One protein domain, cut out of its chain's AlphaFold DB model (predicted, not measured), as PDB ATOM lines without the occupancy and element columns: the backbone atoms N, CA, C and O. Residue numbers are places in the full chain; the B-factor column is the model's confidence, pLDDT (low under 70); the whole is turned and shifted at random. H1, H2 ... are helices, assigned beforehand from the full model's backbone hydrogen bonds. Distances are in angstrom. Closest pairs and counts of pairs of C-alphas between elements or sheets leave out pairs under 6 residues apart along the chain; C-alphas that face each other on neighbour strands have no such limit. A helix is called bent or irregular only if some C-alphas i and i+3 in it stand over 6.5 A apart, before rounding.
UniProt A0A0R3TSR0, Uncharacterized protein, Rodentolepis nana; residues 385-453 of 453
ATOM      1  N   ALA A 385     178.715 198.475 207.777       79.81
ATOM      2  CA  ALA A 385     180.161 198.381 208.004       79.81
ATOM      3  C   ALA A 385     180.567 196.976 208.490       79.81
ATOM      4  O   ALA A 385     181.433 196.330 207.896       79.81
ATOM      5  N   ARG A 386     179.849 196.433 209.486       85.06
ATOM      6  CA  ARG A 386     180.049 195.061 209.997       85.06
ATOM      7  C   ARG A 386     179.841 193.993 208.906       85.06
ATOM      8  O   ARG A 386     180.480 192.940 208.952       85.06
ATOM      9  N   ALA A 387     178.972 194.241 207.921       82.81
ATOM     10  CA  ALA A 387     178.768 193.349 206.780       82.81
ATOM     11  C   ALA A 387     179.899 193.439 205.737       82.81
ATOM     12  O   ALA A 387     180.285 192.406 205.186       82.81
ATOM     13  N   VAL A 388     180.444 194.634 205.483       84.38
ATOM     14  CA  VAL A 388     181.614 194.833 204.606       84.38
ATOM     15  C   VAL A 388     182.855 194.171 205.212       84.38
ATOM     16  O   VAL A 388     183.490 193.369 204.527       84.38
ATOM     17  N   ASP A 389     183.127 194.370 206.505       84.06
ATOM     18  CA  ASP A 389     184.226 193.703 207.226       84.06
ATOM     19  C   ASP A 389     184.129 192.169 207.136       84.06
ATOM     20  O   ASP A 389     185.113 191.469 206.876       84.06
ATOM     21  N   ALA A 390     182.923 191.617 207.307       84.56
ATOM     22  CA  ALA A 390     182.686 190.176 207.210       84.56
ATOM     23  C   ALA A 390     182.896 189.624 205.787       84.56
ATOM     24  O   ALA A 390     183.271 188.458 205.628       84.56
ATOM     25  N   LEU A 391     182.661 190.438 204.751       83.12
ATOM     26  CA  LEU A 391     182.974 190.088 203.365       83.12
ATOM     27  C   LEU A 391     184.478 190.205 203.086       83.12
ATOM     28  O   LEU A 391     185.027 189.296 202.465       83.12
ATOM     29  N   ALA A 392     185.151 191.244 203.589       83.88
ATOM     30  CA  ALA A 392     186.599 191.421 203.459       83.88
ATOM     31  C   ALA A 392     187.345 190.231 204.084       83.88
ATOM     32  O   ALA A 392     188.082 189.534 203.390       83.88
ATOM     33  N   MET A 393     187.019 189.871 205.331       85.25
ATOM     34  CA  MET A 393     187.554 188.686 206.023       85.25
ATOM     35  C   MET A 393     187.314 187.354 205.288       85.25
ATOM     36  O   MET A 393     188.033 186.382 205.520       85.25
ATOM     37  N   ARG A 394     186.292 187.275 204.426       85.19
ATOM     38  CA  ARG A 394     185.974 186.082 203.624       85.19
ATOM     39  C   ARG A 394     186.686 186.073 202.269       85.19
ATOM     40  O   ARG A 394     186.960 184.995 201.748       85.19
ATOM     41  N   ILE A 395     186.949 187.247 201.705       85.25
ATOM     42  CA  ILE A 395     187.606 187.437 200.408       85.25
ATOM     43  C   ILE A 395     189.133 187.432 200.553       85.25
ATOM     44  O   ILE A 395     189.807 186.887 199.684       85.25
ATOM     45  N   GLN A 396     189.673 187.937 201.667       83.44
ATOM     46  CA  GLN A 396     191.111 187.984 201.940       83.44
ATOM     47  C   GLN A 396     191.847 186.653 201.686       83.44
ATOM     48  O   GLN A 396     192.759 186.661 200.866       83.44
ATOM     49  N   PRO A 397     191.430 185.487 202.231       84.12
ATOM     50  CA  PRO A 397     192.119 184.227 201.940       84.12
ATOM     51  C   PRO A 397     192.060 183.824 200.457       84.12
ATOM     52  O   PRO A 397     192.970 183.163 199.975       84.12
ATOM     53  N   MET A 398     191.035 184.239 199.700       84.06
ATOM     54  CA  MET A 398     190.997 184.002 198.248       84.06
ATOM     55  C   MET A 398     192.012 184.877 197.500       84.06
ATOM     56  O   MET A 398     192.539 184.453 196.475       84.06
ATOM     57  N   LEU A 399     192.293 186.083 198.002       84.12
ATOM     58  CA  LEU A 399     193.331 186.967 197.467       84.12
ATOM     59  C   LEU A 399     194.731 186.466 197.833       84.12
ATOM     60  O   LEU A 399     195.587 186.399 196.953       84.12
ATOM     61  N   ASP A 400     194.929 186.037 199.081       81.75
ATOM     62  CA  ASP A 400     196.189 185.462 199.571       81.75
ATOM     63  C   ASP A 400     196.551 184.158 198.821       81.75
ATOM     64  O   ASP A 400     197.720 183.890 198.546       81.75
ATOM     65  N   GLU A 401     195.547 183.366 198.424       85.81
ATOM     66  CA  GLU A 401     195.685 182.183 197.553       85.81
ATOM     67  C   GLU A 401     195.850 182.522 196.053       85.81
ATOM     68  O   GLU A 401     195.969 181.619 195.223       85.81
ATOM     69  N   GLY A 402     195.835 183.804 195.670       82.31
ATOM     70  CA  GLY A 402     195.996 184.253 194.283       82.31
ATOM     71  C   GLY A 402     194.763 184.075 193.385       82.31
ATOM     72  O   GLY A 402     194.857 184.267 192.171       82.31
ATOM     73  N   ARG A 403     193.585 183.755 193.938       83.88
ATOM     74  CA  ARG A 403     192.322 183.538 193.198       83.88
ATOM     75  C   ARG A 403     191.619 184.855 192.832       83.88
ATOM     76  O   ARG A 403     190.406 185.009 192.983       83.88
ATOM     77  N   THR A 404     192.380 185.821 192.314       83.50
ATOM     78  CA  THR A 404     191.907 187.181 191.989       83.50
ATOM     79  C   THR A 404     190.761 187.193 190.975       83.50
ATOM     80  O   THR A 404     189.825 187.975 191.131       83.50
ATOM     81  N   ALA A 405     190.777 186.297 189.983       80.94
ATOM     82  CA  ALA A 405     189.711 186.172 188.985       80.94
ATOM     83  C   ALA A 405     188.367 185.726 189.596       80.94
ATOM     84  O   ALA A 405     187.311 186.229 189.209       80.94
ATOM     85  N   GLU A 406     188.386 184.834 190.594       84.44
ATOM     86  CA  GLU A 406     187.172 184.426 191.315       84.44
ATOM     87  C   GLU A 406     186.621 185.581 192.156       84.44
ATOM     88  O   GLU A 406     185.415 185.833 192.153       84.44
ATOM     89  N   VAL A 407     187.502 186.333 192.827       86.56
ATOM     90  CA  VAL A 407     187.117 187.528 193.594       86.56
ATOM     91  C   VAL A 407     186.527 188.607 192.681       86.56
ATOM     92  O   VAL A 407     185.484 189.172 193.009       86.56
ATOM     93  N   GLN A 408     187.118 188.844 191.505       83.56
ATOM     94  CA  GLN A 408     186.571 189.755 190.493       83.56
ATOM     95  C   GLN A 408     185.190 189.301 189.997       83.56
ATOM     96  O   GLN A 408     184.281 190.126 189.916       83.56
ATOM     97  N   ALA A 409     184.989 188.007 189.728       84.75
ATOM     98  CA  ALA A 409     183.689 187.476 189.312       84.75
ATOM     99  C   ALA A 409     182.615 187.621 190.411       84.75
ATOM    100  O   ALA A 409     181.473 187.988 190.121       84.75
ATOM    101  N   ILE A 410     182.979 187.390 191.679       85.50
ATOM    102  CA  ILE A 410     182.093 187.587 192.838       85.50
ATOM    103  C   ILE A 410     181.727 189.068 193.001       85.50
ATOM    104  O   ILE A 410     180.550 189.385 193.172       85.50
ATOM    105  N   LEU A 411     182.705 189.973 192.899       86.62
ATOM    106  CA  LEU A 411     182.491 191.421 192.978       86.62
ATOM    107  C   LEU A 411     181.618 191.940 191.835       86.62
ATOM    108  O   LEU A 411     180.653 192.661 192.084       86.62
ATOM    109  N   LEU A 412     181.888 191.524 190.596       87.19
ATOM    110  CA  LEU A 412     181.091 191.905 189.431       87.19
ATOM    111  C   LEU A 412     179.631 191.441 189.582       87.19
ATOM    112  O   LEU A 412     178.704 192.216 189.342       87.19
ATOM    113  N   LYS A 413     179.420 190.214 190.075       85.19
ATOM    114  CA  LYS A 413     178.085 189.682 190.386       85.19
ATOM    115  C   LYS A 413     177.404 190.440 191.535       85.19
ATOM    116  O   LYS A 413     176.200 190.679 191.470       85.19
ATOM    117  N   ALA A 414     178.147 190.879 192.551       84.25
ATOM    118  CA  ALA A 414     177.602 191.693 193.639       84.25
ATOM    119  C   ALA A 414     177.215 193.114 193.180       84.25
ATOM    120  O   ALA A 414     176.187 193.630 193.617       84.25
ATOM    121  N   LEU A 415     177.969 193.714 192.252       83.06
ATOM    122  CA  LEU A 415     177.660 195.021 191.654       83.06
ATOM    123  C   LEU A 415     176.396 195.003 190.780       83.06
ATOM    124  O   LEU A 415     175.691 196.012 190.717       83.06
ATOM    125  N   THR A 416     176.077 193.873 190.136       82.06
ATOM    126  CA  THR A 416     174.818 193.722 189.377       82.06
ATOM    127  C   THR A 416     173.565 193.628 190.255       82.06
ATOM    128  O   THR A 416     172.459 193.841 189.760       82.06
ATOM    129  N   CYS A 417     173.707 193.350 191.554       82.88
ATOM    130  CA  CYS A 417     172.593 193.270 192.497       82.88
ATOM    131  C   CYS A 417     172.409 194.612 193.234       82.88
ATOM    132  O   CYS A 417     173.288 194.989 194.010       82.88
ATOM    133  N   PRO A 418     171.278 195.333 193.085       75.12
ATOM    134  CA  PRO A 418     171.124 196.680 193.649       75.12
ATOM    135  C   PRO A 418     171.239 196.723 195.181       75.12
ATOM    136  O   PRO A 418     171.784 197.681 195.716       75.12
ATOM    137  N   GLU A 419     170.803 195.668 195.875       80.25
ATOM    138  CA  GLU A 419     170.887 195.528 197.340       80.25
ATOM    139  C   GLU A 419     172.320 195.304 197.858       80.25
ATOM    140  O   GLU A 419     172.617 195.602 199.011       80.25
ATOM    141  N   MET A 420     173.216 194.770 197.019       80.06
ATOM    142  CA  MET A 420     174.606 194.453 197.380       80.06
ATOM    143  C   MET A 420     175.618 195.426 196.767       80.06
ATOM    144  O   MET A 420     176.779 195.437 197.177       80.06
ATOM    145  N   ARG A 421     175.186 196.258 195.813       83.75
ATOM    146  CA  ARG A 421     176.036 197.179 195.055       83.75
ATOM    147  C   ARG A 421     176.808 198.145 195.951       83.75
ATOM    148  O   ARG A 421     178.005 198.298 195.744       83.75
ATOM    149  N   GLN A 422     176.160 198.748 196.950       82.81
ATOM    150  CA  GLN A 422     176.821 199.691 197.861       82.81
ATOM    151  C   GLN A 422     177.955 199.009 198.641       82.81
ATOM    152  O   GLN A 422     179.087 199.480 198.639       82.81
ATOM    153  N   ARG A 423     177.682 197.824 199.200       82.56
ATOM    154  CA  ARG A 423     178.660 197.004 199.938       82.56
ATOM    155  C   ARG A 423     179.816 196.544 199.056       82.56
ATOM    156  O   ARG A 423     180.956 196.535 199.504       82.56
ATOM    157  N   ALA A 424     179.530 196.182 197.805       85.00
ATOM    158  CA  ALA A 424     180.545 195.797 196.831       85.00
ATOM    159  C   ALA A 424     181.445 196.976 196.418       85.00
ATOM    160  O   ALA A 424     182.639 196.771 196.218       85.00
ATOM    161  N   LEU A 425     180.902 198.198 196.335       84.38
ATOM    162  CA  LEU A 425     181.683 199.417 196.103       84.38
ATOM    163  C   LEU A 425     182.566 199.753 197.314       84.38
ATOM    164  O   LEU A 425     183.773 199.878 197.149       84.38
ATOM    165  N   CYS A 426     182.018 199.768 198.535       82.81
ATOM    166  CA  CYS A 426     182.817 199.998 199.748       82.81
ATOM    167  C   CYS A 426     183.942 198.959 199.921       82.81
ATOM    168  O   CYS A 426     185.037 199.291 200.367       82.81
ATOM    169  N   LEU A 427     183.699 197.703 199.532       83.31
ATOM    170  CA  LEU A 427     184.710 196.645 199.567       83.31
ATOM    171  C   LEU A 427     185.755 196.777 198.441       83.31
ATOM    172  O   LEU A 427     186.904 196.387 198.630       83.31
ATOM    173  N   LEU A 428     185.402 197.365 197.292       83.44
ATOM    174  CA  LEU A 428     186.373 197.758 196.262       83.44
ATOM    175  C   LEU A 428     187.252 198.925 196.731       83.44
ATOM    176  O   LEU A 428     188.464 198.875 196.526       83.44
ATOM    177  N   ASP A 429     186.687 199.926 197.406       82.25
ATOM    178  CA  ASP A 429     187.448 201.039 197.995       82.25
ATOM    179  C   ASP A 429     188.407 200.538 199.095       82.25
ATOM    180  O   ASP A 429     189.570 200.944 199.164       82.25
ATOM    181  N   TYR A 430     187.972 199.564 199.901       79.56
ATOM    182  CA  TYR A 430     188.820 198.878 200.881       79.56
ATOM    183  C   TYR A 430     189.992 198.130 200.209       79.56
ATOM    184  O   TYR A 430     191.157 198.365 200.518       79.56
ATOM    185  N   LEU A 431     189.714 197.284 199.212       75.06
ATOM    186  CA  LEU A 431     190.742 196.461 198.553       75.06
ATOM    187  C   LEU A 431     191.663 197.248 197.600       75.06
ATOM    188  O   LEU A 431     192.775 196.801 197.300       75.06
ATOM    189  N   THR A 432     191.219 198.408 197.106       74.25
ATOM    190  CA  THR A 432     192.066 199.349 196.354       74.25
ATOM    191  C   THR A 432     192.975 200.150 197.282       74.25
ATOM    192  O   THR A 432     194.147 200.323 196.945       74.25
ATOM    193  N   SER A 433     192.489 200.579 198.453       66.50
ATOM    194  CA  SER A 433     193.298 201.311 199.442       66.50
ATOM    195  C   SER A 433     194.326 200.437 200.169       66.50
ATOM    196  O   SER A 433     195.434 200.907 200.418       66.50
ATOM    197  N   GLU A 434     194.040 199.151 200.406       59.69
ATOM    198  CA  GLU A 434     195.050 198.177 200.864       59.69
ATOM    199  C   GLU A 434     196.020 197.715 199.750       59.69
ATOM    200  O   GLU A 434     196.991 197.010 200.019       59.69
ATOM    201  N   GLY A 435     195.795 198.107 198.489       55.22
ATOM    202  CA  GLY A 435     196.710 197.840 197.369       55.22
ATOM    203  C   GLY A 435     196.761 196.384 196.877       55.22
ATOM    204  O   GLY A 435     197.592 196.062 196.027       55.22
ATOM    205  N   VAL A 436     195.872 195.512 197.364       57.78
ATOM    206  CA  VAL A 436     195.968 194.043 197.224       57.78
ATOM    207  C   VAL A 436     195.713 193.536 195.792       57.78
ATOM    208  O   VAL A 436     196.166 192.451 195.442       57.78
ATOM    209  N   ILE A 437     195.000 194.289 194.938       54.81
ATOM    210  CA  ILE A 437     194.438 193.731 193.683       54.81
ATOM    211  C   ILE A 437     194.965 194.365 192.383       54.81
ATOM    212  O   ILE A 437     195.086 193.671 191.371       54.81
ATOM    213  N   PHE A 438     195.266 195.667 192.346       51.44
ATOM    214  CA  PHE A 438     195.293 196.398 191.064       51.44
ATOM    215  C   PHE A 438     196.665 196.781 190.494       51.44
ATOM    216  O   PHE A 438     196.727 197.320 189.388       51.44
ATOM    217  N   THR A 439     197.768 196.453 191.165       46.31
ATOM    218  CA  THR A 439     199.122 196.840 190.718       46.31
ATOM    219  C   THR A 439     199.695 195.979 189.583       46.31
ATOM    220  O   THR A 439     200.556 196.465 188.851       46.31
ATOM    221  N   ALA A 440     199.218 194.740 189.389       43.22
ATOM    222  CA  ALA A 440     199.833 193.779 188.457       43.22
ATOM    223  C   ALA A 440     199.066 193.538 187.138       43.22
ATOM    224  O   ALA A 440     199.684 193.512 186.077       43.22
ATOM    225  N   GLN A 441     197.736 193.368 187.164       43.00
ATOM    226  CA  GLN A 441     196.964 192.971 185.968       43.00
ATOM    227  C   GLN A 441     196.269 194.123 185.222       43.00
ATOM    228  O   GLN A 441     195.842 193.937 184.085       43.00
ATOM    229  N   ASN A 442     196.149 195.320 185.809       41.28
ATOM    230  CA  ASN A 442     195.173 196.305 185.320       41.28
ATOM    231  C   ASN A 442     195.710 197.398 184.376       41.28
ATOM    232  O   ASN A 442     195.003 198.367 184.100       41.28
ATOM    233  N   ARG A 443     196.914 197.230 183.804       40.75
ATOM    234  CA  ARG A 443     197.457 198.149 182.776       40.75
ATOM    235  C   ARG A 443     196.721 198.109 181.425       40.75
ATOM    236  O   ARG A 443     197.016 198.944 180.580       40.75
ATOM    237  N   GLN A 444     195.774 197.187 181.223       42.78
ATOM    238  CA  GLN A 444     194.952 197.118 180.000       42.78
ATOM    239  C   GLN A 444     193.430 197.215 180.232       42.78
ATOM    240  O   GLN A 444     192.708 197.529 179.291       42.78
ATOM    241  N   HIS A 445     192.929 197.040 181.464       41.75
ATOM    242  CA  HIS A 445     191.489 197.136 181.770       41.75
ATOM    243  C   HIS A 445     191.116 198.213 182.809       41.75
ATOM    244  O   HIS A 445     189.937 198.541 182.953       41.75
ATOM    245  N   GLY A 446     192.095 198.853 183.465       37.09
ATOM    246  CA  GLY A 446     191.856 199.836 184.532       37.09
ATOM    247  C   GLY A 446     191.183 201.141 184.093       37.09
ATOM    248  O   GLY A 446     190.656 201.860 184.934       37.09
ATOM    249  N   LEU A 447     191.145 201.429 182.790       38.09
ATOM    250  CA  LEU A 447     190.507 202.628 182.228       38.09
ATOM    251  C   LEU A 447     189.010 202.463 181.909       38.09
ATOM    252  O   LEU A 447     188.356 203.445 181.564       38.09
ATOM    253  N   VAL A 448     188.442 201.254 182.010       40.22
ATOM    254  CA  VAL A 448     187.060 200.995 181.554       40.22
ATOM    255  C   VAL A 448     186.014 201.187 182.663       40.22
ATOM    256  O   VAL A 448     184.882 201.564 182.370       40.22
ATOM    257  N   LEU A 449     186.380 200.984 183.934       42.81
ATOM    258  CA  LEU A 449     185.445 201.097 185.068       42.81
ATOM    259  C   LEU A 449     185.302 202.520 185.634       42.81
ATOM    260  O   LEU A 449     184.260 202.830 186.199       42.81
ATOM    261  N   ALA A 450     186.289 203.399 185.434       37.22
ATOM    262  CA  ALA A 450     186.216 204.799 185.872       37.22
ATOM    263  C   ALA A 450     185.413 205.712 184.918       37.22
ATOM    264  O   ALA A 450     185.056 206.824 185.291       37.22
ATOM    265  N   CYS A 451     185.117 205.253 183.695       29.81
ATOM    266  CA  CYS A 451     184.530 206.069 182.621       29.81
ATOM    267  C   CYS A 451     183.066 205.711 182.283       29.81
ATOM    268  O   CYS A 451     182.581 206.062 181.205       29.81
ATOM    269  N   ARG A 452     182.362 204.972 183.158       33.81
ATOM    270  CA  ARG A 452     180.945 204.574 182.981       33.81
ATOM    271  C   ARG A 452     180.123 204.617 184.285       33.81
ATOM    272  O   ARG A 452     179.337 203.706 184.555       33.81
ATOM    273  N   LEU A 453     180.278 205.691 185.060       35.53
ATOM    274  CA  LEU A 453     179.333 206.123 186.100       35.53
ATOM    275  C   LEU A 453     178.942 207.585 185.871       35.53
ATOM    276  O   LEU A 453     179.846 208.360 185.500       35.53
TER     277      LEU A 453
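AT A GLANCE: This is residues 385 to 453 of the 453 residues of an uncharacterized protein of Rodentolepis nana (UniProt A0A0R3TSR0). Three helices in a triangle, each touching the other two, make a small body from which a long tail without named elements leads away, folding back with its last residues, 447 to 453, sticking out free. H1 and H2 form one helical hairpin and H2 and H3 the next, while H1 and H3 cross at a steep angle. The printed part has 69 residues, with three named helices in the order H1, H2, H3 and no named strand; its class is all helix. It is compact, with a radius of gyration of the C-alphas of 11.9 A, and its C-alphas span 33 by 30 by 20 A.

HOW THE PARTS SIT: H1, residues 385 to 400, touches H2, residues 404 to 415, with its residues 395 to 399 alone. The closest C-alphas are those of Ile 395 and Val 407, 6.8 A apart. This helical hairpin has a shallow tilt of 26 degrees, opposite ways. H1 touches H3, residues 418 to 433, with its residues 387 to 392 alone. The closest C-alphas there, those of Val 388 and Arg 423, are 5.9 A apart, and the two helices run the same way at a steep tilt of 58 degrees. H2 touches H3 with its residues 411 to 415 alone; the closest C-alphas are those of Leu 415 and Arg 421, 4.3 A apart. They form a helical hairpin with a steep tilt of 39 degrees, opposite ways. The helix packing is mostly crossed, but only just: of the three pairs, one is at a shallow tilt. In H2 every O i to N i+4 pair is within hydrogen-bond range; in H1 and in H3 it is 10 of 12.

IN THESE COORDINATES: H1 begins at C-alpha 385 (180.161, 198.381, 208.004) and measures 22.2 A from first to last C-alpha. It has a kink of 30 degrees near residue 394 and is only just irregular, with C-alphas 394 and 397 at 6.6 A. H2 measures 16.3 A and begins at C-alpha 404 (191.907, 187.181, 191.989). H3 measures 23.4 A and ends at C-alpha 433 (193.298, 201.311, 199.442); it is irregular, with C-alphas 419 and 422 at 7.3 A.

THE WHOLE: The two C-alphas farthest apart, those of Arg 386 and Gln 444, are 33.6 A apart. The printed part has no cut, and it ends at Leu 453, the chain's last residue. The links from H1 to H2 and from H2 to H3 are tight. Residues 434 to 453 hold no named element; their C-alphas lie 8 to 17 A from the mean of all C-alphas. The mean pLDDT of the printed part is 71.4, and residues 433 to 453, of which 433 belongs to H3, are under 70.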